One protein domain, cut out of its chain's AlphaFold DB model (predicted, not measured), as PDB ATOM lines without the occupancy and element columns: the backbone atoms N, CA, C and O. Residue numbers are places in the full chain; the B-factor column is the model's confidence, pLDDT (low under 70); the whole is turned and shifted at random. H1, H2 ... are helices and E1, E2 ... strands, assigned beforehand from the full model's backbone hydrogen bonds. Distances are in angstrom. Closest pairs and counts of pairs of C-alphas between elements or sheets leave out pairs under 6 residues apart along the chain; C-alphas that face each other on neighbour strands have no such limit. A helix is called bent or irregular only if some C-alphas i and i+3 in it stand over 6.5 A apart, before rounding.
ATOM      1  N   VAL A 100      38.241  76.773  17.964       94.75
ATOM      2  CA  VAL A 100      37.289  77.510  17.129       94.75
ATOM      3  C   VAL A 100      36.702  78.649  17.941       94.75
ATOM      4  O   VAL A 100      36.249  78.458  19.067       94.75
ATOM      5  N   SER A 101      36.707  79.842  17.358       94.44
ATOM      6  CA  SER A 101      36.080  81.028  17.930       94.44
ATOM      7  C   SER A 101      35.373  81.812  16.830       94.44
ATOM      8  O   SER A 101      35.620  81.596  15.644       94.44
ATOM      9  N   GLY A 102      34.461  82.689  17.229       95.31
ATOM     10  CA  GLY A 102      33.693  83.520  16.316       95.31
ATOM     11  C   GLY A 102      33.332  84.842  16.974       95.31
ATOM     12  O   GLY A 102      33.251  84.937  18.202       95.31
ATOM     13  N   ASP A 103      33.143  85.870  16.156       95.62
ATOM     14  CA  ASP A 103      32.737  87.187  16.629       95.62
ATOM     15  C   ASP A 103      31.214  87.260  16.880       95.62
ATOM     16  O   ASP A 103      30.499  86.253  16.940       95.62
ATOM     17  N   LYS A 104      30.685  88.478  17.052       96.44
ATOM     18  CA  LYS A 104      29.250  88.686  17.297       96.44
ATOM     19  C   LYS A 104      28.364  88.237  16.127       96.44
ATOM     20  O   LYS A 104      27.205  87.924  16.382       96.44
ATOM     21  N   SER A 105      28.877  88.216  14.894       95.81
ATOM     22  CA  SER A 105      28.096  87.930  13.683       95.81
ATOM     23  C   SER A 105      27.705  86.455  13.546       95.81
ATOM     24  O   SER A 105      26.654  86.151  12.991       95.81
ATOM     25  N   VAL A 106      28.493  85.544  14.127       95.75
ATOM     26  CA  VAL A 106      28.259  84.086  14.091       95.75
ATOM     27  C   VAL A 106      27.782  83.523  15.434       95.75
ATOM     28  O   VAL A 106      27.820  82.313  15.680       95.75
ATOM     29  N   ARG A 107      27.337  84.396  16.346       95.06
ATOM     30  CA  ARG A 107      26.859  83.994  17.672       95.06
ATOM     31  C   ARG A 107      25.709  82.996  17.547       95.06
ATOM     32  O   ARG A 107      24.731  83.249  16.854       95.06
ATOM     33  N   GLY A 108      25.817  81.885  18.274       95.56
ATOM     34  CA  GLY A 108      24.799  80.835  18.269       95.56
ATOM     35  C   GLY A 108      24.825  79.937  17.033       95.56
ATOM     36  O   GLY A 108      23.902  79.157  16.876       95.56
ATOM     37  N   GLN A 109      25.855  80.029  16.184       97.00
ATOM     38  CA  GLN A 109      26.039  79.143  15.026       97.00
ATOM     39  C   GLN A 109      27.196  78.147  15.210       97.00
ATOM     40  O   GLN A 109      27.447  77.322  14.336       97.00
ATOM     41  N   ILE A 110      27.928  78.224  16.323       96.81
ATOM     42  CA  ILE A 110      29.079  77.372  16.641       96.81
ATOM     43  C   ILE A 110      28.803  76.710  17.987       96.81
ATOM     44  O   ILE A 110      28.590  77.395  18.988       96.81
ATOM     45  N   HIS A 111      28.807  75.381  18.007       95.88
ATOM     46  CA  HIS A 111      28.477  74.587  19.183       95.88
ATOM     47  C   HIS A 111      29.466  73.441  19.366       95.88
ATOM     48  O   HIS A 111      30.029  72.920  18.402       95.88
ATOM     49  N   LEU A 112      29.605  73.008  20.614       95.31
ATOM     50  CA  LEU A 112      30.227  71.739  20.958       95.31
ATOM     51  C   LEU A 112      29.133  70.749  21.340       95.31
ATOM     52  O   LEU A 112      28.220  71.073  22.100       95.31
ATOM     53  N   THR A 113      29.206  69.550  20.781       93.62
ATOM     54  CA  THR A 113      28.385  68.423  21.212       93.62
ATOM     55  C   THR A 113      28.874  67.900  22.563       93.62
ATOM     56  O   THR A 113      29.976  68.212  23.014       93.62
ATOM     57  N   THR A 114      28.056  67.075  23.219       93.38
ATOM     58  CA  THR A 114      28.380  66.477  24.525       93.38
ATOM     59  C   THR A 114      29.644  65.616  24.502       93.38
ATOM     60  O   THR A 114      30.314  65.496  25.518       93.38
ATOM     61  N   ASP A 115      29.988  65.050  23.344       91.56
ATOM     62  CA  ASP A 115      31.207  64.269  23.105       91.56
ATOM     63  C   ASP A 115      32.392  65.115  22.591       91.56
ATOM     64  O   ASP A 115      33.401  64.566  22.154       91.56
ATOM     65  N   GLY A 116      32.284  66.448  22.627       89.75
ATOM     66  CA  GLY A 116      33.377  67.369  22.300       89.75
ATOM     67  C   GLY A 116      33.603  67.615  20.806       89.75
ATOM     68  O   GLY A 116      34.594  68.245  20.438       89.75
ATOM     69  N   ARG A 117      32.707  67.158  19.921       91.69
ATOM     70  CA  ARG A 117      32.791  67.454  18.484       91.69
ATOM     71  C   ARG A 117      32.237  68.841  18.171       91.69
ATOM     72  O   ARG A 117      31.263  69.308  18.760       91.69
ATOM     73  N   LEU A 118      32.834  69.484  17.176       95.12
ATOM     74  CA  LEU A 118      32.311  70.723  16.619       95.12
ATOM     75  C   LEU A 118      31.025  70.443  15.825       95.12
ATOM     76  O   LEU A 118      30.993  69.564  14.963       95.12
ATOM     77  N   LYS A 119      29.985  71.237  16.082       96.94
ATOM     78  CA  LYS A 119      28.765  71.320  15.276       96.94
ATOM     79  C   LYS A 119      28.526  72.775  14.899       96.94
ATOM     80  O   LYS A 119      28.467  73.636  15.775       96.94
ATOM     81  N   THR A 120      28.359  73.048  13.611       97.31
ATOM     82  CA  THR A 120      28.093  74.404  13.114       97.31
ATOM     83  C   THR A 120      26.709  74.494  12.477       97.31
ATOM     84  O   THR A 120      26.178  73.501  11.980       97.31
ATOM     85  N   GLN A 121      26.110  75.684  12.497       96.88
ATOM     86  CA  GLN A 121      24.782  76.003  11.954       96.88
ATOM     87  C   GLN A 121      24.845  77.278  11.096       96.88
ATOM     88  O   GLN A 121      24.165  78.266  11.354       96.88
ATOM     89  N   PHE A 122      25.727  77.272  10.100       96.88
ATOM     90  CA  PHE A 122      25.814  78.311   9.078       96.88
ATOM     91  C   PHE A 122      24.737  78.127   7.998       96.88
ATOM     92  O   PHE A 122      24.105  77.074   7.916       96.88
ATOM     93  N   SER A 123      24.555  79.154   7.161       95.62
ATOM     94  CA  SER A 123      23.646  79.108   6.007       95.62
ATOM     95  C   SER A 123      23.968  77.944   5.059       95.62
ATOM     96  O   SER A 123      25.127  77.693   4.722       95.62
ATOM     97  N   GLU A 124      22.935  77.290   4.527       94.06
ATOM     98  CA  GLU A 124      23.068  76.257   3.489       94.06
ATOM     99  C   GLU A 124      23.513  76.831   2.129       94.06
ATOM    100  O   GLU A 124      23.924  76.097   1.224       94.06
ATOM    101  N   ARG A 125      23.465  78.160   1.973       94.81
ATOM    102  CA  ARG A 125      23.934  78.865   0.779       94.81
ATOM    103  C   ARG A 125      24.801  80.061   1.155       94.81
ATOM    104  O   ARG A 125      24.306  81.042   1.711       94.81
ATOM    105  N   LEU A 126      26.100  79.974   0.868       96.69
ATOM    106  CA  LEU A 126      27.073  81.012   1.225       96.69
ATOM    107  C   LEU A 126      28.308  81.031   0.318       96.69
ATOM    108  O   LEU A 126      28.628  80.068  -0.389       96.69
ATOM    109  N   VAL A 127      29.035  82.144   0.390       98.31
ATOM    110  CA  VAL A 127      30.440  82.225  -0.025       98.31
ATOM    111  C   VAL A 127      31.297  82.191   1.235       98.31
ATOM    112  O   VAL A 127      31.112  83.012   2.131       98.31
ATOM    113  N   LEU A 128      32.221  81.237   1.304       98.31
ATOM    114  CA  LEU A 128      33.206  81.112   2.372       98.31
ATOM    115  C   LEU A 128      34.531  81.669   1.859       98.31
ATOM    116  O   LEU A 128      35.079  81.161   0.876       98.31
ATOM    117  N   ILE A 129      35.043  82.705   2.512       98.25
ATOM    118  CA  ILE A 129      36.392  83.208   2.271       98.25
ATOM    119  C   ILE A 129      37.323  82.772   3.394       98.25
ATOM    120  O   ILE A 129      36.894  82.624   4.537       98.25
ATOM    121  N   ALA A 130      38.590  82.554   3.053       97.75
ATOM    122  CA  ALA A 130      39.628  82.295   4.037       97.75
ATOM    123  C   ALA A 130      40.997  82.811   3.591       97.75
ATOM    124  O   ALA A 130      41.255  82.971   2.391       97.75
ATOM    125  N   ASN A 131      41.884  83.040   4.559       96.12
ATOM    126  CA  ASN A 131      43.313  83.212   4.304       96.12
ATOM    127  C   ASN A 131      43.941  81.889   3.829       96.12
ATOM    128  O   ASN A 131      43.405  80.813   4.098       96.12
ATOM    129  N   HIS A 132      45.060  81.957   3.101       94.38
ATOM    130  CA  HIS A 132      45.730  80.777   2.544       94.38
ATOM    131  C   HIS A 132      47.186  80.670   3.010       94.38
ATOM    132  O   HIS A 132      48.105  81.188   2.372       94.38
ATOM    133  N   GLN A 133      47.411  79.982   4.126       91.50
ATOM    134  CA  GLN A 133      48.739  79.785   4.698       91.50
ATOM    135  C   GLN A 133      49.439  78.566   4.094       91.50
ATOM    136  O   GLN A 133      50.550  78.703   3.583       91.50
ATOM    137  N   VAL A 134      48.793  77.394   4.077       91.38
ATOM    138  CA  VAL A 134      49.410  76.145   3.604       91.38
ATOM    139  C   VAL A 134      48.549  75.407   2.577       91.38
ATOM    140  O   VAL A 134      47.360  75.648   2.404       91.38
ATOM    141  N   TYR A 135      49.157  74.467   1.842       89.44
ATOM    142  CA  TYR A 135      48.467  73.728   0.770       89.44
ATOM    143  C   TYR A 135      47.259  72.913   1.246       89.44
ATOM    144  O   TYR A 135      46.429  72.535   0.421       89.44
ATOM    145  N   THR A 136      47.170  72.627   2.541       91.62
ATOM    146  CA  THR A 136      46.151  71.773   3.157       91.62
ATOM    147  C   THR A 136      45.038  72.547   3.865       91.62
ATOM    148  O   THR A 136      44.125  71.902   4.374       91.62
ATOM    149  N   ASP A 137      45.033  73.889   3.846       94.31
ATOM    150  CA  ASP A 137      44.000  74.713   4.514       94.31
ATOM    151  C   ASP A 137      42.572  74.284   4.143       94.31
ATOM    152  O   ASP A 137      41.673  74.205   4.981       94.31
ATOM    153  N   TRP A 138      42.367  73.949   2.866       95.19
ATOM    154  CA  TRP A 138      41.071  73.540   2.331       95.19
ATOM    155  C   TRP A 138      40.507  72.279   3.000       95.19
ATOM    156  O   TRP A 138      39.289  72.119   3.016       95.19
ATOM    157  N   ILE A 139      41.346  71.404   3.566       95.50
ATOM    158  CA  ILE A 139      40.892  70.205   4.287       95.50
ATOM    159  C   ILE A 139      40.148  70.623   5.557       95.50
ATOM    160  O   ILE A 139      39.061  70.114   5.822       95.50
ATOM    161  N   TYR A 140      40.681  71.595   6.300       95.06
ATOM    162  CA  TYR A 140      40.052  72.099   7.521       95.06
ATOM    163  C   TYR A 140      38.759  72.863   7.223       95.06
ATOM    164  O   TYR A 140      37.770  72.700   7.931       95.06
ATOM    165  N   LEU A 141      38.710  73.628   6.130       97.31
ATOM    166  CA  LEU A 141      37.479  74.314   5.711       97.31
ATOM    167  C   LEU A 141      36.413  73.335   5.195       97.31
ATOM    168  O   LEU A 141      35.217  73.537   5.412       97.31
ATOM    169  N   TRP A 142      36.824  72.231   4.567       97.62
ATOM    170  CA  TRP A 142      35.912  71.141   4.220       97.62
ATOM    171  C   TRP A 142      35.433  70.400   5.477       97.62
ATOM    172  O   TRP A 142      34.256  70.059   5.566       97.62
ATOM    173  N   TRP A 143      36.285  70.225   6.491       96.44
ATOM    174  CA  TRP A 143      35.864  69.720   7.801       96.44
ATOM    175  C   TRP A 143      34.833  70.643   8.469       96.44
ATOM    176  O   TRP A 143      33.818  70.155   8.959       96.44
ATOM    177  N   VAL A 144      34.992  71.971   8.397       96.88
ATOM    178  CA  VAL A 144      33.955  72.917   8.854       96.88
ATOM    179  C   VAL A 144      32.641  72.681   8.100       96.88
ATOM    180  O   VAL A 144      31.597  72.530   8.734       96.88
ATOM    181  N   ALA A 145      32.680  72.528   6.773       97.94
ATOM    182  CA  ALA A 145      31.496  72.152   5.995       97.94
ATOM    183  C   ALA A 145      30.917  70.792   6.418       97.94
ATOM    184  O   ALA A 145      29.704  70.602   6.387       97.94
ATOM    185  N   TYR A 146      31.746  69.838   6.844       97.44
ATOM    186  CA  TYR A 146      31.288  68.557   7.387       97.44
ATOM    187  C   TYR A 146      30.529  68.745   8.702       97.44
ATOM    188  O   TYR A 146      29.433  68.204   8.844       97.44
ATOM    189  N   THR A 147      31.029  69.592   9.606       96.75
ATOM    190  CA  THR A 147      30.340  69.917  10.870       96.75
ATOM    191  C   THR A 147      28.999  70.634  10.679       96.75
ATOM    192  O   THR A 147      28.183  70.650  11.601       96.75
ATOM    193  N   ASN A 148      28.769  71.193   9.484       97.25
ATOM    194  CA  ASN A 148      27.517  71.814   9.060       97.25
ATOM    195  C   ASN A 148      26.644  70.906   8.171       97.25
ATOM    196  O   ASN A 148      25.598  71.332   7.708       97.25
ATOM    197  N   LEU A 149      27.070  69.667   7.888       96.81
ATOM    198  CA  LEU A 149      26.434  68.749   6.922       96.81
ATOM    199  C   LEU A 149      26.461  69.223   5.450       96.81
ATOM    200  O   LEU A 149      25.859  68.607   4.574       96.81
ATOM    201  N   MET A 150      27.283  70.225   5.142       97.50
ATOM    202  CA  MET A 150      27.426  70.865   3.829       97.50
ATOM    203  C   MET A 150      28.626  70.380   3.000       97.50
ATOM    204  O   MET A 150      28.815  70.792   1.855       97.50
ATOM    205  N   HIS A 151      29.417  69.438   3.515       97.62
ATOM    206  CA  HIS A 151      30.586  68.850   2.841       97.62
ATOM    207  C   HIS A 151      30.309  68.158   1.486       97.62
ATOM    208  O   HIS A 151      31.243  67.967   0.712       97.62
ATOM    209  N   GLY A 152      29.057  67.819   1.155       97.44
ATOM    210  CA  GLY A 152      28.655  67.358  -0.189       97.44
ATOM    211  C   GLY A 152      28.360  68.478  -1.191       97.44
ATOM    212  O   GLY A 152      28.308  68.266  -2.404       97.44
ATOM    213  N   ARG A 153      28.174  69.694  -0.680       96.44
ATOM    214  CA  ARG A 153      27.699  70.883  -1.397       96.44
ATOM    215  C   ARG A 153      28.737  72.010  -1.407       96.44
ATOM    216  O   ARG A 153      28.452  73.109  -1.869       96.44
ATOM    217  N   ILE A 154      29.962  71.732  -0.962       97.69
ATOM    218  CA  ILE A 154      31.102  72.640  -1.099       97.69
ATOM    219  C   ILE A 154      31.659  72.615  -2.530       97.69
ATOM    220  O   ILE A 154      31.763  71.561  -3.163       97.69
ATOM    221  N   PHE A 155      32.016  73.780  -3.052       97.75
ATOM    222  CA  PHE A 155      32.638  74.007  -4.348       97.75
ATOM    223  C   PHE A 155      33.860  74.887  -4.138       97.75
ATOM    224  O   PHE A 155      33.776  75.919  -3.482       97.75
ATOM    225  N   ILE A 156      34.998  74.480  -4.688       97.19
ATOM    226  CA  ILE A 156      36.277  75.135  -4.420       97.19
ATOM    227  C   ILE A 156      36.824  75.712  -5.723       97.19
ATOM    228  O   ILE A 156      36.789  75.053  -6.770       97.19
ATOM    229  N   ILE A 157      37.333  76.943  -5.661       95.81
ATOM    230  CA  ILE A 157      38.134  77.515  -6.744       95.81
ATOM    231  C   ILE A 157      39.574  77.009  -6.607       95.81
ATOM    232  O   ILE A 157      40.235  77.243  -5.600       95.81
ATOM    233  N   LEU A 158      40.063  76.316  -7.631       94.25
ATOM    234  CA  LEU A 158      41.328  75.587  -7.620       94.25
ATOM    235  C   LEU A 158      42.272  76.044  -8.732       94.25
ATOM    236  O   LEU A 158      41.855  76.527  -9.787       94.25
ATOM    237  N   LYS A 159      43.573  75.819  -8.532       93.19
ATOM    238  CA  LYS A 159      44.588  76.004  -9.580       93.19
ATOM    239  C   LYS A 159      44.341  75.023 -10.728       93.19
ATOM    240  O   LYS A 159      44.189  73.826 -10.502       93.19
ATOM    241  N   GLU A 160      44.385  75.510 -11.968       93.94
ATOM    242  CA  GLU A 160      44.081  74.702 -13.154       93.94
ATOM    243  C   GLU A 160      44.923  73.431 -13.280       93.94
ATOM    244  O   GLU A 160      44.392  72.392 -13.660       93.94
ATOM    245  N   SER A 161      46.202  73.475 -12.902       94.31
ATOM    246  CA  SER A 161      47.086  72.308 -12.986       94.31
ATOM    247  C   SER A 161      46.591  71.102 -12.174       94.31
ATOM    248  O   SER A 161      46.957  69.977 -12.489       94.31
ATOM    249  N   LEU A 162      45.754  71.316 -11.151       94.19
ATOM    250  CA  LEU A 162      45.240  70.245 -10.292       94.19
ATOM    251  C   LEU A 162      44.279  69.298 -11.025       94.19
ATOM    252  O   LEU A 162      44.150  68.147 -10.619       94.19
ATOM    253  N   LYS A 163      43.656  69.727 -12.134       95.25
ATOM    254  CA  LYS A 163      42.766  68.860 -12.932       95.25
ATOM    255  C   LYS A 163      43.501  67.692 -13.605       95.25
ATOM    256  O   LYS A 163      42.859  66.736 -14.021       95.25
ATOM    257  N   TYR A 164      44.829  67.782 -13.716       95.94
ATOM    258  CA  TYR A 164      45.675  66.780 -14.370       95.94
ATOM    259  C   TYR A 164      46.278  65.753 -13.406       95.94
ATOM    260  O   TYR A 164      46.959  64.839 -13.860       95.94
ATOM    261  N   ILE A 165      46.043  65.877 -12.095       95.75
ATOM    262  CA  ILE A 165      46.470  64.853 -11.134       95.75
ATOM    263  C   ILE A 165      45.674  63.573 -11.428       95.75
ATOM    264  O   ILE A 165      44.443  63.642 -11.420       95.75
ATOM    265  N   PRO A 166      46.315  62.421 -11.683       95.56
ATOM    266  CA  PRO A 166      45.594  61.184 -11.958       95.56
ATOM    267  C   PRO A 166      44.633  60.815 -10.823       95.56
ATOM    268  O   PRO A 166      44.977  60.943  -9.649       95.56
ATOM    269  N   ILE A 167      43.440  60.344 -11.187       95.38
ATOM    270  CA  ILE A 167      42.331  59.955 -10.301       95.38
ATOM    271  C   ILE A 167      41.730  61.158  -9.556       95.38
ATOM    272  O   ILE A 167      40.572  61.514  -9.771       95.38
ATOM    273  N   VAL A 168      42.503  61.840  -8.712       95.25
ATOM    274  CA  VAL A 168      42.006  62.951  -7.883       95.25
ATOM    275  C   VAL A 168      41.570  64.142  -8.745       95.25
ATOM    276  O   VAL A 168      40.521  64.735  -8.496       95.25
ATOM    277  N   GLY A 169      42.323  64.470  -9.799       96.31
ATOM    278  CA  GLY A 169      42.012  65.545 -10.746       96.31
ATOM    279  C   GLY A 169      40.677  65.341 -11.450       96.31
ATOM    280  O   GLY A 169      39.841  66.247 -11.479       96.31
ATOM    281  N   GLN A 170      40.439  64.128 -11.947       97.06
ATOM    282  CA  GLN A 170      39.165  63.744 -12.550       97.06
ATOM    283  C   GLN A 170      38.030  63.782 -11.520       97.06
ATOM    284  O   GLN A 170      36.941  64.260 -11.838       97.06
ATOM    285  N   GLY A 171      38.291  63.379 -10.272       97.44
ATOM    286  CA  GLY A 171      37.279  63.399  -9.215       97.44
ATOM    287  C   GLY A 171      36.843  64.821  -8.870       97.44
ATOM    288  O   GLY A 171      35.650  65.109  -8.761       97.44
ATOM    289  N   MET A 172      37.799  65.752  -8.822       97.31
ATOM    290  CA  MET A 172      37.529  67.183  -8.666       97.31
ATOM    291  C   MET A 172      36.724  67.766  -9.841       97.31
ATOM    292  O   MET A 172      35.907  68.666  -9.636       97.31
ATOM    293  N   MET A 173      36.906  67.256 -11.067       96.25
ATOM    294  CA  MET A 173      36.079  67.658 -12.212       96.25
ATOM    295  C   MET A 173      34.620  67.203 -12.057       96.25
ATOM    296  O   MET A 173      33.720  68.011 -12.300       96.25
ATOM    297  N   PHE A 174      34.382  65.966 -11.602       96.94
ATOM    298  CA  PHE A 174      33.037  65.460 -11.285       96.94
ATOM    299  C   PHE A 174      32.354  66.260 -10.167       96.94
ATOM    300  O   PHE A 174      31.156  66.527 -10.237       96.94
ATOM    301  N   TYR A 175      33.114  66.738  -9.179       96.31
ATOM    302  CA  TYR A 175      32.601  67.598  -8.104       96.31
ATOM    303  C   TYR A 175      32.165  68.995  -8.536       96.31
ATOM    304  O   TYR A 175      31.578  69.724  -7.729       96.31
ATOM    305  N   GLY A 176      32.435  69.377  -9.786       94.56
ATOM    306  CA  GLY A 176      32.107  70.700 -10.296       94.56
ATOM    307  C   GLY A 176      32.982  71.806  -9.708       94.56
ATOM    308  O   GLY A 176      32.564  72.962  -9.720       94.56
ATOM    309  N   PHE A 177      34.178  71.476  -9.207       96.62
ATOM    310  CA  PHE A 177      35.153  72.478  -8.775       96.62
ATOM    311  C   PHE A 177      35.576  73.385  -9.937       96.62
ATOM    312  O   PHE A 177      35.502  73.020 -11.117       96.62
ATOM    313  N   ILE A 178      35.989  74.607  -9.601       96.00
ATOM    314  CA  ILE A 178      36.236  75.664 -10.582       96.00
ATOM    315  C   ILE A 178      37.740  75.846 -10.755       96.00
ATOM    316  O   ILE A 178      38.418  76.405  -9.902       96.00
ATOM    317  N   PHE A 179      38.268  75.385 -11.884       94.94
ATOM    318  CA  PHE A 179      39.694  75.459 -12.197       94.94
ATOM    319  C   PHE A 179      40.067  76.791 -12.854       94.94
ATOM    320  O   PHE A 179      39.442  77.188 -13.840       94.94
ATOM    321  N   MET A 180      41.115  77.445 -12.349       93.25
ATOM    322  CA  MET A 180      41.568  78.775 -12.770       93.25
ATOM    323  C   MET A 180      43.051  78.772 -13.163       93.25
ATOM    324  O   MET A 180      43.907  78.306 -12.403       93.25
ATOM    325  N   ALA A 181      43.372  79.348 -14.323       91.94
ATOM    326  CA  ALA A 181      44.741  79.556 -14.803       91.94
ATOM    327  C   ALA A 181      45.456  80.711 -14.076       91.94
ATOM    328  O   ALA A 181      46.664  80.903 -14.236       91.94
ATOM    329  N   ARG A 182      44.710  81.487 -13.274       88.88
ATOM    330  CA  ARG A 182      45.123  82.764 -12.664       88.88
ATOM    331  C   ARG A 182      45.378  83.844 -13.718       88.88
ATOM    332  O   ARG A 182      46.239  84.706 -13.542       88.88
ATOM    333  N   LYS A 183      44.602  83.799 -14.805       91.19
ATOM    334  CA  LYS A 183      44.605  84.775 -15.899       91.19
ATOM    335  C   LYS A 183      43.168  85.226 -16.144       91.19
ATOM    336  O   LYS A 183      42.378  84.511 -16.752       91.19
ATOM    337  N   TRP A 184      42.837  86.423 -15.658       90.88
ATOM    338  CA  TRP A 184      41.460  86.923 -15.609       90.88
ATOM    339  C   TRP A 184      40.722  86.839 -16.951       90.88
ATOM    340  O   TRP A 184      39.623  86.298 -17.007       90.88
ATOM    341  N   LEU A 185      41.351  87.307 -18.033       90.81
ATOM    342  CA  LEU A 185      40.737  87.348 -19.364       90.81
ATOM    343  C   LEU A 185      40.315  85.960 -19.868       90.81
ATOM    344  O   LEU A 185      39.223  85.817 -20.409       90.81
ATOM    345  N   SER A 186      41.146  84.936 -19.657       91.12
ATOM    346  CA  SER A 186      40.835  83.565 -20.082       91.12
ATOM    347  C   SER A 186      39.906  82.836 -19.116       91.12
ATOM    348  O   SER A 186      39.162  81.946 -19.523       91.12
ATOM    349  N   ASP A 187      39.962  83.172 -17.829       93.31
ATOM    350  CA  ASP A 187      39.223  82.446 -16.803       93.31
ATOM    351  C   ASP A 187      37.796  82.981 -16.587       93.31
ATOM    352  O   ASP A 187      36.912  82.208 -16.213       93.31
ATOM    353  N   ARG A 188      37.543  84.275 -16.836       94.12
ATOM    354  CA  ARG A 188      36.244  84.923 -16.580       94.12
ATOM    355  C   ARG A 188      35.055  84.178 -17.212       94.12
ATOM    356  O   ARG A 188      34.111  83.911 -16.469       94.12
ATOM    357  N   PRO A 189      35.067  83.778 -18.502       94.94
ATOM    358  CA  PRO A 189      33.929  83.069 -19.099       94.94
ATOM    359  C   PRO A 189      33.668  81.708 -18.441       94.94
ATOM    360  O   PRO A 189      32.525  81.320 -18.211       94.94
ATOM    361  N   ARG A 190      34.739  80.988 -18.081       92.62
ATOM    362  CA  ARG A 190      34.647  79.685 -17.409       92.62
ATOM    363  C   ARG A 190      34.071  79.828 -16.003       92.62
ATOM    364  O   ARG A 190      33.210  79.039 -15.618       92.62
ATOM    365  N   LEU A 191      34.545  80.822 -15.252       94.75
ATOM    366  CA  LEU A 191      34.046  81.141 -13.919       94.75
ATOM    367  C   LEU A 191      32.565  81.528 -13.978       94.75
ATOM    368  O   LEU A 191      31.773  80.976 -13.222       94.75
ATOM    369  N   GLN A 192      32.179  82.389 -14.925       95.50
ATOM    370  CA  GLN A 192      30.787  82.778 -15.146       95.50
ATOM    371  C   GLN A 192      29.888  81.561 -15.391       95.50
ATOM    372  O   GLN A 192      28.947  81.342 -14.637       95.50
ATOM    373  N   HIS A 193      30.235  80.714 -16.364       93.50
ATOM    374  CA  HIS A 193      29.455  79.518 -16.693       93.50
ATOM    375  C   HIS A 193      29.274  78.571 -15.493       93.50
ATOM    376  O   HIS A 193      28.219  77.964 -15.306       93.50
ATOM    377  N   ARG A 194      30.315  78.415 -14.664       94.06
ATOM    378  CA  ARG A 194      30.245  77.575 -13.459       94.06
ATOM    379  C   ARG A 194      29.345  78.193 -12.391       94.06
ATOM    380  O   ARG A 194      28.556  77.464 -11.800       94.06
ATOM    381  N   LEU A 195      29.428  79.503 -12.170       94.44
ATOM    382  CA  LEU A 195      28.575  80.214 -11.214       94.44
ATOM    383  C   LEU A 195      27.109  80.241 -11.664       94.44
ATOM    384  O   LEU A 195      26.227  80.050 -10.838       94.44
ATOM    385  N   GLU A 196      26.836  80.385 -12.962       91.88
ATOM    386  CA  GLU A 196      25.482  80.282 -13.523       91.88
ATOM    387  C   GLU A 196      24.867  78.904 -13.260       91.88
ATOM    388  O   GLU A 196      23.728  78.819 -12.805       91.88
ATOM    389  N   LYS A 197      25.636  77.820 -13.435       89.19
ATOM    390  CA  LYS A 197      25.177  76.469 -13.066       89.19
ATOM    391  C   LYS A 197      24.818  76.358 -11.585       89.19
ATOM    392  O   LYS A 197      23.835  75.701 -11.256       89.19
ATOM    393  N   LEU A 198      25.566  77.023 -10.711       89.56
ATOM    394  CA  LEU A 198      25.307  77.055  -9.270       89.56
ATOM    395  C   LEU A 198      24.087  77.915  -8.879       89.56
ATOM    396  O   LEU A 198      23.645  77.867  -7.732       89.56
ATOM    397  N   LYS A 199      23.522  78.687  -9.814       86.44
ATOM    398  CA  LYS A 199      22.252  79.418  -9.654       86.44
ATOM    399  C   LYS A 199      21.049  78.661 -10.214       86.44
ATOM    400  O   LYS A 199      19.953  79.214 -10.235       86.44
ATOM    401  N   THR A 200      21.233  77.440 -10.711       75.88
ATOM    402  CA  THR A 200      20.111  76.662 -11.241       75.88
ATOM    403  C   THR A 200      19.125  76.388 -10.104       75.88
ATOM    404  O   THR A 200      19.522  75.872  -9.061       75.88
ATOM    405  N   ARG A 201      17.863  76.791 -10.292       68.50
ATOM    406  CA  ARG A 201      16.787  76.560  -9.322       68.50
ATOM    407  C   ARG A 201      16.455  75.068  -9.247       68.50
ATOM    408  O   ARG A 201      16.548  74.369 -10.260       68.50
ATOM    409  N   GLN A 202      16.047  74.597  -8.071       65.06
ATOM    410  CA  GLN A 202      15.545  73.233  -7.898       65.06
ATOM    411  C   GLN A 202      14.372  72.986  -8.864       65.06
ATOM    412  O   GLN A 202      13.441  73.782  -8.936       65.06
ATOM    413  N   SER A 203      14.387  71.865  -9.597       50.53
ATOM    414  CA  SER A 203      13.197  71.379 -10.330       50.53
ATOM    415  C   SER A 203      12.187  70.679  -9.409       50.53
ATOM    416  O   SER A 203      11.149  70.215  -9.869       50.53
ATOM    417  N   SER A 204      12.500  70.575  -8.118       49.66
ATOM    418  CA  SER A 204      11.693  69.900  -7.107       49.66
ATOM    419  C   SER A 204      10.547  70.813  -6.675       49.66
ATOM    420  O   SER A 204      10.722  71.662  -5.810       49.66
ATOM    421  N   SER A 205       9.383  70.668  -7.305       42.50
ATOM    422  CA  SER A 205       8.155  71.396  -6.971       42.50
ATOM    423  C   SER A 205       7.570  70.885  -5.649       42.50
ATOM    424  O   SER A 205       6.763  69.959  -5.639       42.50
ATOM    425  N   GLY A 206       7.995  71.458  -4.525       54.59
ATOM    426  CA  GLY A 206       7.389  71.228  -3.213       54.59
ATOM    427  C   GLY A 206       7.138  72.558  -2.494       54.59
ATOM    428  O   GLY A 206       7.881  73.506  -2.725       54.59
ATOM    429  N   PRO A 207       6.120  72.666  -1.626       50.44
ATOM    430  CA  PRO A 207       5.807  73.915  -0.922       50.44
ATOM    431  C   PRO A 207       6.934  74.404   0.013       50.44
ATOM    432  O   PRO A 207       7.019  75.602   0.256       50.44
ATOM    433  N   ASP A 208       7.837  73.510   0.438       56.31
ATOM    434  CA  ASP A 208       9.018  73.811   1.269       56.31
ATOM    435  C   ASP A 208      10.349  73.773   0.485       56.31
ATOM    436  O   ASP A 208      11.433  73.741   1.073       56.31
ATOM    437  N   SER A 209      10.315  73.713  -0.854       57.22
ATOM    438  CA  SER A 209      11.547  73.616  -1.644       57.22
ATOM    439  C   SER A 209      12.309  74.940  -1.640       57.22
ATOM    440  O   SER A 209      11.772  75.966  -2.062       57.22
ATOM    441  N   LEU A 210      13.580  74.907  -1.232       65.56
ATOM    442  CA  LEU A 210      14.498  76.030  -1.412       65.56
ATOM    443  C   LEU A 210      14.525  76.448  -2.888       65.56
ATOM    444  O   LEU A 210      14.640  75.606  -3.780       65.56
ATOM    445  N   GLU A 211      14.469  77.758  -3.141       75.62
ATOM    446  CA  GLU A 211      14.509  78.305  -4.502       75.62
ATOM    447  C   GLU A 211      15.780  77.868  -5.253       75.62
ATOM    448  O   GLU A 211      15.753  77.638  -6.463       75.62
ATOM    449  N   TYR A 212      16.888  77.695  -4.526       84.50
ATOM    450  CA  TYR A 212      18.196  77.332  -5.057       84.50
ATOM    451  C   TYR A 212      18.808  76.145  -4.314       84.50
ATOM    452  O   TYR A 212      18.623  75.990  -3.108       84.50
ATOM    453  N   ASP A 213      19.622  75.358  -5.023       88.00
ATOM    454  CA  ASP A 213      20.408  74.280  -4.421       88.00
ATOM    455  C   ASP A 213      21.328  74.807  -3.303       88.00
ATOM    456  O   ASP A 213      21.992  75.842  -3.495       88.00
ATOM    457  N   PRO A 214      21.456  74.064  -2.186       92.50
ATOM    458  CA  PRO A 214      22.480  74.319  -1.184       92.50
ATOM    459  C   PRO A 214      23.873  74.339  -1.821       92.50
ATOM    460  O   PRO A 214      24.223  73.464  -2.622       92.50
ATOM    461  N   MET A 215      24.687  75.333  -1.469       94.56
ATOM    462  CA  MET A 215      26.050  75.456  -1.977       94.56
ATOM    463  C   MET A 215      26.940  76.292  -1.067       94.56
ATOM    464  O   MET A 215      26.556  77.357  -0.590       94.56
ATOM    465  N   TRP A 216      28.182  75.853  -0.910       97.62
ATOM    466  CA  TRP A 216      29.238  76.643  -0.287       97.62
ATOM    467  C   TRP A 216      30.330  76.894  -1.313       97.62
ATOM    468  O   TRP A 216      30.974  75.946  -1.756       97.62
ATOM    469  N   LEU A 217      30.555  78.144  -1.708       98.19
ATOM    470  CA  LEU A 217      31.681  78.481  -2.579       98.19
ATOM    471  C   LEU A 217      32.878  78.912  -1.731       98.19
ATOM    472  O   LEU A 217      32.854  79.996  -1.159       98.19
ATOM    473  N   LEU A 218      33.918  78.081  -1.679       98.19
ATOM    474  CA  LEU A 218      35.176  78.387  -1.005       98.19
ATOM    475  C   LEU A 218      36.123  79.154  -1.937       98.19
ATOM    476  O   LEU A 218      36.477  78.673  -3.022       98.19
ATOM    477  N   ILE A 219      36.567  80.325  -1.484       96.94
ATOM    478  CA  ILE A 219      37.513  81.194  -2.185       96.94
ATOM    479  C   ILE A 219      38.622  81.608  -1.220       96.94
ATOM    480  O   ILE A 219      38.352  82.074  -0.123       96.94
ATOM    481  N   PHE A 220      39.871  81.523  -1.670       96.56
ATOM    482  CA  PHE A 220      41.013  82.129  -0.990       96.56
ATOM    483  C   PHE A 220      41.384  83.435  -1.706       96.56
ATOM    484  O   PHE A 220      42.012  83.369  -2.771       96.56
ATOM    485  N   PRO A 221      40.997  84.623  -1.198       95.62
ATOM    486  CA  PRO A 221      41.202  85.882  -1.916       95.62
ATOM    487  C   PRO A 221      42.680  86.197  -2.186       95.62
ATOM    488  O   PRO A 221      42.993  86.852  -3.177       95.62
ATOM    489  N   GLU A 222      43.603  85.681  -1.371       93.25
ATOM    490  CA  GLU A 222      45.058  85.756  -1.591       93.25
ATOM    491  C   GLU A 222      45.485  85.174  -2.957       93.25
ATOM    492  O   GLU A 222      46.425  85.655  -3.599       93.25
ATOM    493  N   GLY A 223      44.768  84.156  -3.455       89.06
ATOM    494  CA  GLY A 223      45.005  83.523  -4.761       89.06
ATOM    495  C   GLY A 223      46.320  82.731  -4.872       89.06
ATOM    496  O   GLY A 223      46.689  82.264  -5.961       89.06
ATOM    497  N   THR A 224      47.050  82.608  -3.767       89.06
ATOM    498  CA  THR A 224      48.279  81.832  -3.603       89.06
ATOM    499  C   THR A 224      48.541  81.635  -2.117       89.06
ATOM    500  O   THR A 224      48.096  82.440  -1.310       89.06
ATOM    501  N   ASN A 225      49.294  80.597  -1.781       89.56
ATOM    502  CA  ASN A 225      49.695  80.315  -0.412       89.56
ATOM    503  C   ASN A 225      50.784  81.286   0.045       89.56
ATOM    504  O   ASN A 225      51.622  81.699  -0.772       89.56
ATOM    505  N   LEU A 226      50.824  81.546   1.348       91.38
ATOM    506  CA  LEU A 226      51.912  82.254   1.999       91.38
ATOM    507  C   LEU A 226      53.241  81.501   1.825       91.38
ATOM    508  O   LEU A 226      53.359  80.297   2.020       91.38
ATOM    509  N   SER A 227      54.263  82.227   1.396       91.94
ATOM    510  CA  SER A 227      55.648  81.764   1.291       91.94
ATOM    511  C   SER A 227      56.563  82.976   1.221       91.94
ATOM    512  O   SER A 227      56.123  84.050   0.809       91.94
ATOM    513  N   VAL A 228      57.852  82.813   1.523       92.00
ATOM    514  CA  VAL A 228      58.839  83.913   1.480       92.00
ATOM    515  C   VAL A 228      58.765  84.706   0.166       92.00
ATOM    516  O   VAL A 228      58.725  85.936   0.164       92.00
ATOM    517  N   ASN A 229      58.672  84.009  -0.971       93.50
ATOM    518  CA  ASN A 229      58.605  84.647  -2.285       93.50
ATOM    519  C   ASN A 229      57.272  85.378  -2.532       93.50
ATOM    520  O   ASN A 229      57.257  86.517  -3.004       93.50
ATOM    521  N   THR A 230      56.137  84.742  -2.231       93.31
ATOM    522  CA  THR A 230      54.819  85.376  -2.432       93.31
ATOM    523  C   THR A 230      54.633  86.573  -1.506       93.31
ATOM    524  O   THR A 230      54.133  87.603  -1.956       93.31
ATOM    525  N   LYS A 231      55.134  86.476  -0.270       94.94
ATOM    526  CA  LYS A 231      55.144  87.551   0.716       94.94
ATOM    527  C   LYS A 231      55.965  88.741   0.247       94.94
ATOM    528  O   LYS A 231      55.420  89.833   0.141       94.94
ATOM    529  N   LYS A 232      57.214  88.521  -0.177       95.12
ATOM    530  CA  LYS A 232      58.066  89.582  -0.742       95.12
ATOM    531  C   LYS A 232      57.387  90.301  -1.910       95.12
ATOM    532  O   LYS A 232      57.395  91.525  -1.983       95.12
ATOM    533  N   ARG A 233      56.773  89.551  -2.830       94.88
ATOM    534  CA  ARG A 233      56.043  90.133  -3.970       94.88
ATOM    535  C   ARG A 233      54.814  90.927  -3.535       94.88
ATOM    536  O   ARG A 233      54.525  91.956  -4.139       94.88
ATOM    537  N   SER A 234      54.092  90.432  -2.533       95.56
ATOM    538  CA  SER A 234      52.946  91.117  -1.945       95.56
ATOM    539  C   SER A 234      53.356  92.425  -1.280       95.56
ATOM    540  O   SER A 234      52.699  93.431  -1.506       95.56
ATOM    541  N   ASP A 235      54.447  92.429  -0.518       95.81
ATOM    542  CA  ASP A 235      54.928  93.612   0.200       95.81
ATOM    543  C   ASP A 235      55.389  94.701  -0.766       95.81
ATOM    544  O   ASP A 235      54.963  95.841  -0.642       95.81
ATOM    545  N   VAL A 236      56.152  94.334  -1.804       96.06
ATOM    546  CA  VAL A 236      56.558  95.271  -2.869       96.06
ATOM    547  C   VAL A 236      55.345  95.871  -3.584       96.06
ATOM    548  O   VAL A 236      55.361  97.035  -3.978       96.06
ATOM    549  N   TYR A 237      54.291  95.082  -3.805       94.75
ATOM    550  CA  TYR A 237      53.049  95.605  -4.370       94.75
ATOM    551  C   TYR A 237      52.325  96.526  -3.379       94.75
ATOM    552  O   TYR A 237      51.893  97.604  -3.775       94.75
ATOM    553  N   GLY A 238      52.231  96.131  -2.108       95.44
ATOM    554  CA  GLY A 238      51.606  96.907  -1.040       95.44
ATOM    555  C   GLY A 238      52.253  98.271  -0.852       95.44
ATOM    556  O   GLY A 238      51.554  99.276  -0.903       95.44
ATOM    557  N   GLU A 239      53.581  98.319  -0.766       96.19
ATOM    558  CA  GLU A 239      54.364  99.552  -0.654       96.19
ATOM    559  C   GLU A 239      54.071 100.514  -1.812       96.19
ATOM    560  O   GLU A 239      53.760 101.684  -1.596       96.19
ATOM    561  N   LYS A 240      54.041 100.003  -3.052       96.50
ATOM    562  CA  LYS A 240      53.676 100.794  -4.241       96.50
ATOM    563  C   LYS A 240      52.244 101.328  -4.214       96.50
ATOM    564  O   LYS A 240      51.946 102.265  -4.946       96.50
ATOM    565  N   GLN A 241      51.342 100.691  -3.472       95.69
ATOM    566  CA  GLN A 241      49.943 101.103  -3.330       95.69
ATOM    567  C   GLN A 241      49.680 101.867  -2.021       95.69
ATOM    568  O   GLN A 241      48.545 102.264  -1.777       95.69
ATOM    569  N   GLY A 242      50.702 102.081  -1.181       95.75
ATOM    570  CA  GLY A 242      50.560 102.734   0.121       95.75
ATOM    571  C   GLY A 242      49.940 101.857   1.214       95.75
ATOM    572  O   GLY A 242      49.479 102.382   2.224       95.75
ATOM    573  N   PHE A 243      49.911 100.532   1.039       94.31
ATOM    574  CA  PHE A 243      49.449  99.601   2.069       94.31
ATOM    575  C   PHE A 243      50.597  99.162   2.986       94.31
ATOM    576  O   PHE A 243      51.676  98.821   2.491       94.31
ATOM    577  N   PRO A 244      50.371  99.091   4.311       93.12
ATOM    578  CA  PRO A 244      51.355  98.531   5.226       93.12
ATOM    579  C   PRO A 244      51.540  97.023   4.972       93.12
ATOM    580  O   PRO A 244      50.578  96.331   4.615       93.12
ATOM    581  N   PRO A 245      52.753  96.480   5.177       91.25
ATOM    582  CA  PRO A 245      52.992  95.050   5.034       91.25
ATOM    583  C   PRO A 245      52.216  94.263   6.098       91.25
ATOM    584  O   PRO A 245      52.250  94.580   7.287       91.25
ATOM    585  N   LEU A 246      51.538  93.193   5.677       93.19
ATOM    586  CA  LEU A 246      50.867  92.259   6.587       93.19
ATOM    587  C   LEU A 246      51.892  91.313   7.229       93.19
ATOM    588  O   LEU A 246      52.937  91.052   6.645       93.19
ATOM    589  N   LYS A 247      51.621  90.763   8.418       90.44
ATOM    590  CA  LYS A 247      52.582  89.867   9.099       90.44
ATOM    591  C   LYS A 247      52.469  88.404   8.649       90.44
ATOM    592  O   LYS A 247      53.480  87.786   8.335       90.44
ATOM    593  N   HIS A 248      51.246  87.873   8.582       90.88
ATOM    594  CA  HIS A 248      50.962  86.438   8.387       90.88
ATOM    595  C   HIS A 248      50.105  86.133   7.147       90.88
ATOM    596  O   HIS A 248      49.505  85.064   7.055       90.88
ATOM    597  N   MET A 249      50.006  87.088   6.222       93.00
ATOM    598  CA  MET A 249      49.144  87.024   5.038       93.00
ATOM    599  C   MET A 249      49.823  87.718   3.860       93.00
ATOM    600  O   MET A 249      50.704  88.568   4.054       93.00
ATOM    601  N   VAL A 250      49.389  87.395   2.643       94.69
ATOM    602  CA  VAL A 250      49.601  88.266   1.483       94.69
ATOM    603  C   VAL A 250      48.366  89.132   1.229       94.69
ATOM    604  O   VAL A 250      47.274  88.855   1.718       94.69
ATOM    605  N   LEU A 251      48.531  90.215   0.472       94.88
ATOM    606  CA  LEU A 251      47.423  91.096   0.126       94.88
ATOM    607  C   LEU A 251      46.399  90.339  -0.739       94.88
ATOM    608  O   LEU A 251      46.777  89.738  -1.754       94.88
ATOM    609  N   PRO A 252      45.104  90.380  -0.379       93.69
ATOM    610  CA  PRO A 252      44.065  89.707  -1.137       93.69
ATOM    611  C   PRO A 252      43.831  90.384  -2.489       93.69
ATOM    612  O   PRO A 252      43.996  91.592  -2.665       93.69
ATOM    613  N   ARG A 253      43.381  89.595  -3.464       90.81
ATOM    614  CA  ARG A 253      42.955  90.061  -4.783       90.81
ATOM    615  C   ARG A 253      41.434  90.117  -4.832       90.81
ATOM    616  O   ARG A 253      40.762  89.090  -4.772       90.81
ATOM    617  N   SER A 254      40.881  91.312  -5.014       90.56
ATOM    618  CA  SER A 254      39.430  91.535  -4.965       90.56
ATOM    619  C   SER A 254      38.680  91.068  -6.217       90.56
ATOM    620  O   SER A 254      37.527  90.668  -6.108       90.56
ATOM    621  N   THR A 255      39.308  91.064  -7.400       93.56
ATOM    622  CA  THR A 255      38.622  90.845  -8.692       93.56
ATOM    623  C   THR A 255      37.809  89.551  -8.744       93.56
ATOM    624  O   THR A 255      36.650  89.566  -9.152       93.56
ATOM    625  N   GLY A 256      38.407  88.427  -8.332       93.38
ATOM    626  CA  GLY A 256      37.749  87.119  -8.387       93.38
ATOM    627  C   GLY A 256      36.589  87.009  -7.401       93.38
ATOM    628  O   GLY A 256      35.500  86.589  -7.788       93.38
ATOM    629  N   LEU A 257      36.806  87.438  -6.152       95.75
ATOM    630  CA  LEU A 257      35.776  87.451  -5.112       95.75
ATOM    631  C   LEU A 257      34.611  88.366  -5.504       95.75
ATOM    632  O   LEU A 257      33.465  87.927  -5.513       95.75
ATOM    633  N   PHE A 258      34.906  89.604  -5.904       96.50
ATOM    634  CA  PHE A 258      33.904  90.576  -6.335       96.50
ATOM    635  C   PHE A 258      33.054  90.039  -7.488       96.50
ATOM    636  O   PHE A 258      31.829  90.110  -7.435       96.50
ATOM    637  N   PHE A 259      33.684  89.429  -8.498       96.81
ATOM    638  CA  PHE A 259      32.948  88.811  -9.594       96.81
ATOM    639  C   PHE A 259      32.039  87.673  -9.118       96.81
ATOM    640  O   PHE A 259      30.883  87.619  -9.530       96.81
ATOM    641  N   CYS A 260      32.521  86.793  -8.234       96.88
ATOM    642  CA  CYS A 260      31.699  85.713  -7.684       96.88
ATOM    643  C   CYS A 260      30.470  86.260  -6.949       96.88
ATOM    644  O   CYS A 260      29.357  85.804  -7.210       96.88
ATOM    645  N   LEU A 261      30.652  87.275  -6.099       96.88
ATOM    646  CA  LEU A 261      29.560  87.922  -5.367       96.88
ATOM    647  C   LEU A 261      28.560  88.606  -6.306       96.88
ATOM    648  O   LEU A 261      27.355  88.474  -6.114       96.88
ATOM    649  N   GLN A 262      29.031  89.283  -7.359       96.25
ATOM    650  CA  GLN A 262      28.144  89.880  -8.360       96.25
ATOM    651  C   GLN A 262      27.312  88.832  -9.101       96.25
ATOM    652  O   GLN A 262      26.112  89.026  -9.282       96.25
ATOM    653  N   GLN A 263      27.927  87.722  -9.519       95.44
ATOM    654  CA  GLN A 263      27.207  86.662 -10.224       95.44
ATOM    655  C   GLN A 263      26.188  85.971  -9.313       95.44
ATOM    656  O   GLN A 263      25.065  85.712  -9.747       95.44
ATOM    657  N   LEU A 264      26.545  85.714  -8.051       95.19
ATOM    658  CA  LEU A 264      25.690  85.052  -7.059       95.19
ATOM    659  C   LEU A 264      24.684  85.992  -6.374       95.19
ATOM    660  O   LEU A 264      23.874  85.529  -5.568       95.19
ATOM    661  N   ARG A 265      24.688  87.289  -6.706       93.75
ATOM    662  CA  ARG A 265      23.746  88.273  -6.161       93.75
ATOM    663  C   ARG A 265      22.299  87.809  -6.340       93.75
ATOM    664  O   ARG A 265      21.920  87.344  -7.416       93.75
ATOM    665  N   GLY A 266      21.507  87.955  -5.277       91.56
ATOM    666  CA  GLY A 266      20.108  87.520  -5.225       91.56
ATOM    667  C   GLY A 266      19.921  86.027  -4.949       91.56
ATOM    668  O   GLY A 266      18.795  85.558  -4.970       91.56
ATOM    669  N   THR A 267      21.004  85.277  -4.717       92.25
ATOM    670  CA  THR A 267      20.931  83.842  -4.383       92.25
ATOM    671  C   THR A 267      21.648  83.483  -3.084       92.25
ATOM    672  O   THR A 267      21.531  82.354  -2.623       92.25
ATOM    673  N   ILE A 268      22.444  84.397  -2.533       92.81
ATOM    674  CA  ILE A 268      23.148  84.237  -1.261       92.81
ATOM    675  C   ILE A 268      22.920  85.499  -0.433       92.81
ATOM    676  O   ILE A 268      22.945  86.601  -0.986       92.81
ATOM    677  N   ASP A 269      22.772  85.320   0.876       91.81
ATOM    678  CA  ASP A 269      22.617  86.424   1.832       91.81
ATOM    679  C   ASP A 269      23.876  86.638   2.682       91.81
ATOM    680  O   ASP A 269      24.070  87.705   3.258       91.81
ATOM    681  N   TRP A 270      24.765  85.636   2.730       94.00
ATOM    682  CA  TRP A 270      25.890  85.603   3.661       94.00
ATOM    683  C   TRP A 270      27.231  85.351   2.972       94.00
ATOM    684  O   TRP A 270      27.371  84.480   2.105       94.00
ATOM    685  N   VAL A 271      28.239  86.090   3.435       97.44
ATOM    686  CA  VAL A 271      29.658  85.814   3.201       97.44
ATOM    687  C   VAL A 271      30.284  85.527   4.557       97.44
ATOM    688  O   VAL A 271      30.236  86.375   5.444       97.44
ATOM    689  N   TYR A 272      30.847  84.335   4.718       97.81
ATOM    690  CA  TYR A 272      31.545  83.944   5.938       97.81
ATOM    691  C   TYR A 272      33.040  84.142   5.734       97.81
ATOM    692  O   TYR A 272      33.592  83.644   4.753       97.81
ATOM    693  N   ASP A 273      33.679  84.853   6.658       97.38
ATOM    694  CA  ASP A 273      35.125  85.056   6.686       97.38
ATOM    695  C   ASP A 273      35.747  84.168   7.764       97.38
ATOM    696  O   ASP A 273      35.443  84.299   8.952       97.38
ATOM    697  N   CYS A 274      36.567  83.211   7.340       97.06
ATOM    698  CA  CYS A 274      37.222  82.255   8.214       97.06
ATOM    699  C   CYS A 274      38.734  82.464   8.179       97.06
ATOM    700  O   CYS A 274      39.378  82.287   7.150       97.06
ATOM    701  N   THR A 275      39.320  82.775   9.334       95.69
ATOM    702  CA  THR A 275      40.777  82.791   9.481       95.69
ATOM    703  C   THR A 275      41.267  81.454  10.030       95.69
ATOM    704  O   THR A 275      40.868  81.045  11.120       95.69
TER     705      THR A 275
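Overview. This is residues 100 to 275 of the 282 residues of a protein of Aspergillus avenaceus (UniProt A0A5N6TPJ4). A strongly twisted sheet of five parallel strands makes the core, with H1 along one face, H6 along the opposite face, and H4 beside H6 at the E5 edge. The small hairpin E1, E2 packs on the last residues of H1; at the two ends of the longest axis lie H5, away from the sheet, and the loop of residues 198 to 214. The printed part has 176 residues, in the order E1 E2 E3 H1 E4 H2 H3 E5 H4 E6 H5 H6 E7, class mixed. The sheet's order is E5 E4 E6 E3 E7; the whole is compact, radius of gyration of the C-alphas 17.4 A, spans 55 by 41 by 35 A.

Arrangement. E1, residues 110 to 112, and E2, 118 to 120, form an antiparallel hairpin, N 111 to O 119 at 2.9 A. E3, 125 to 130, H1, 137 to 147, and E4, 154 to 159, form a split strand-helix-strand unit, two parallel strands joined through a helix, with E6, 215 to 219, between them. H1 is on the sheet at a height of 8.6 A, along the strands. The closest C-alphas of E2 and H1 are those of Lys 119 and Thr 147, 4.9 A. H2, 160 to 164, and H3, 168 to 174, touch only at the corner, closest C-alphas Lys 163 and Gly 169 at 4.0 A, and only graze the sheet. They join E4 to its parallel neighbour E5, 178 to 180, in a strand-helix-strand unit; N 178 and O 156 are 3.0 A apart. H4, 184 to 197, only grazes the sheet and is only just irregular, C-alphas 186 and 189 being 7.0 A apart; E5, H4, E6 are a second split unit. N 155 of E4 and O 216 of E6 are 2.7 A apart, N 128 of E3 and O 217 of E6 2.8 A. E6, H5, 228 to 241, H6, 254 to 264, and E7, 270 to 274, form a third split unit, with E3 between E6 and E7 in the sheet; N 272 of E7 and O 127 of E3 are 2.9 A apart. These four crossovers are right-handed. H5 is not on the sheet and is apart from H6. H6 is on the face opposite H1, over E6 and E3, at a height of 9.9 A. With residues 192 to 196 alone H4 touches H6, closest C-alphas Leu 195 and Gln 263 at 6.7 A, at a shallow tilt of 26 degrees, the same way. Every O i to N i+4 pair is within hydrogen-bond range in H1, H3, H5 and H6; H4 has 8 of 10, and H2 0 of 1 but 2 of 2 O i to N i+3 pairs.

Along the chain. E1 begins at C-alpha 110, (29.079, 77.372, 16.641). E3 is 16.4 A long, H1 15.8 A, E4 16.3 A, H4 19.5 A, H5 19.9 A and H6 15.3 A. H5 begins at C-alpha 228, (58.839, 83.913, 1.480), and E7 ends at C-alpha 274, (37.222, 82.255, 8.214).

Size, cuts and confidence. The two C-alphas farthest apart are those of Pro 207 and Val 236, 55.1 A. The printed part has no cut. The links H4 to E6, 17 residues, and H5 to H6, 12 residues, are long. Mean pLDDT of the printed part is 92.2; residues 201 to 210 of this model are under 70.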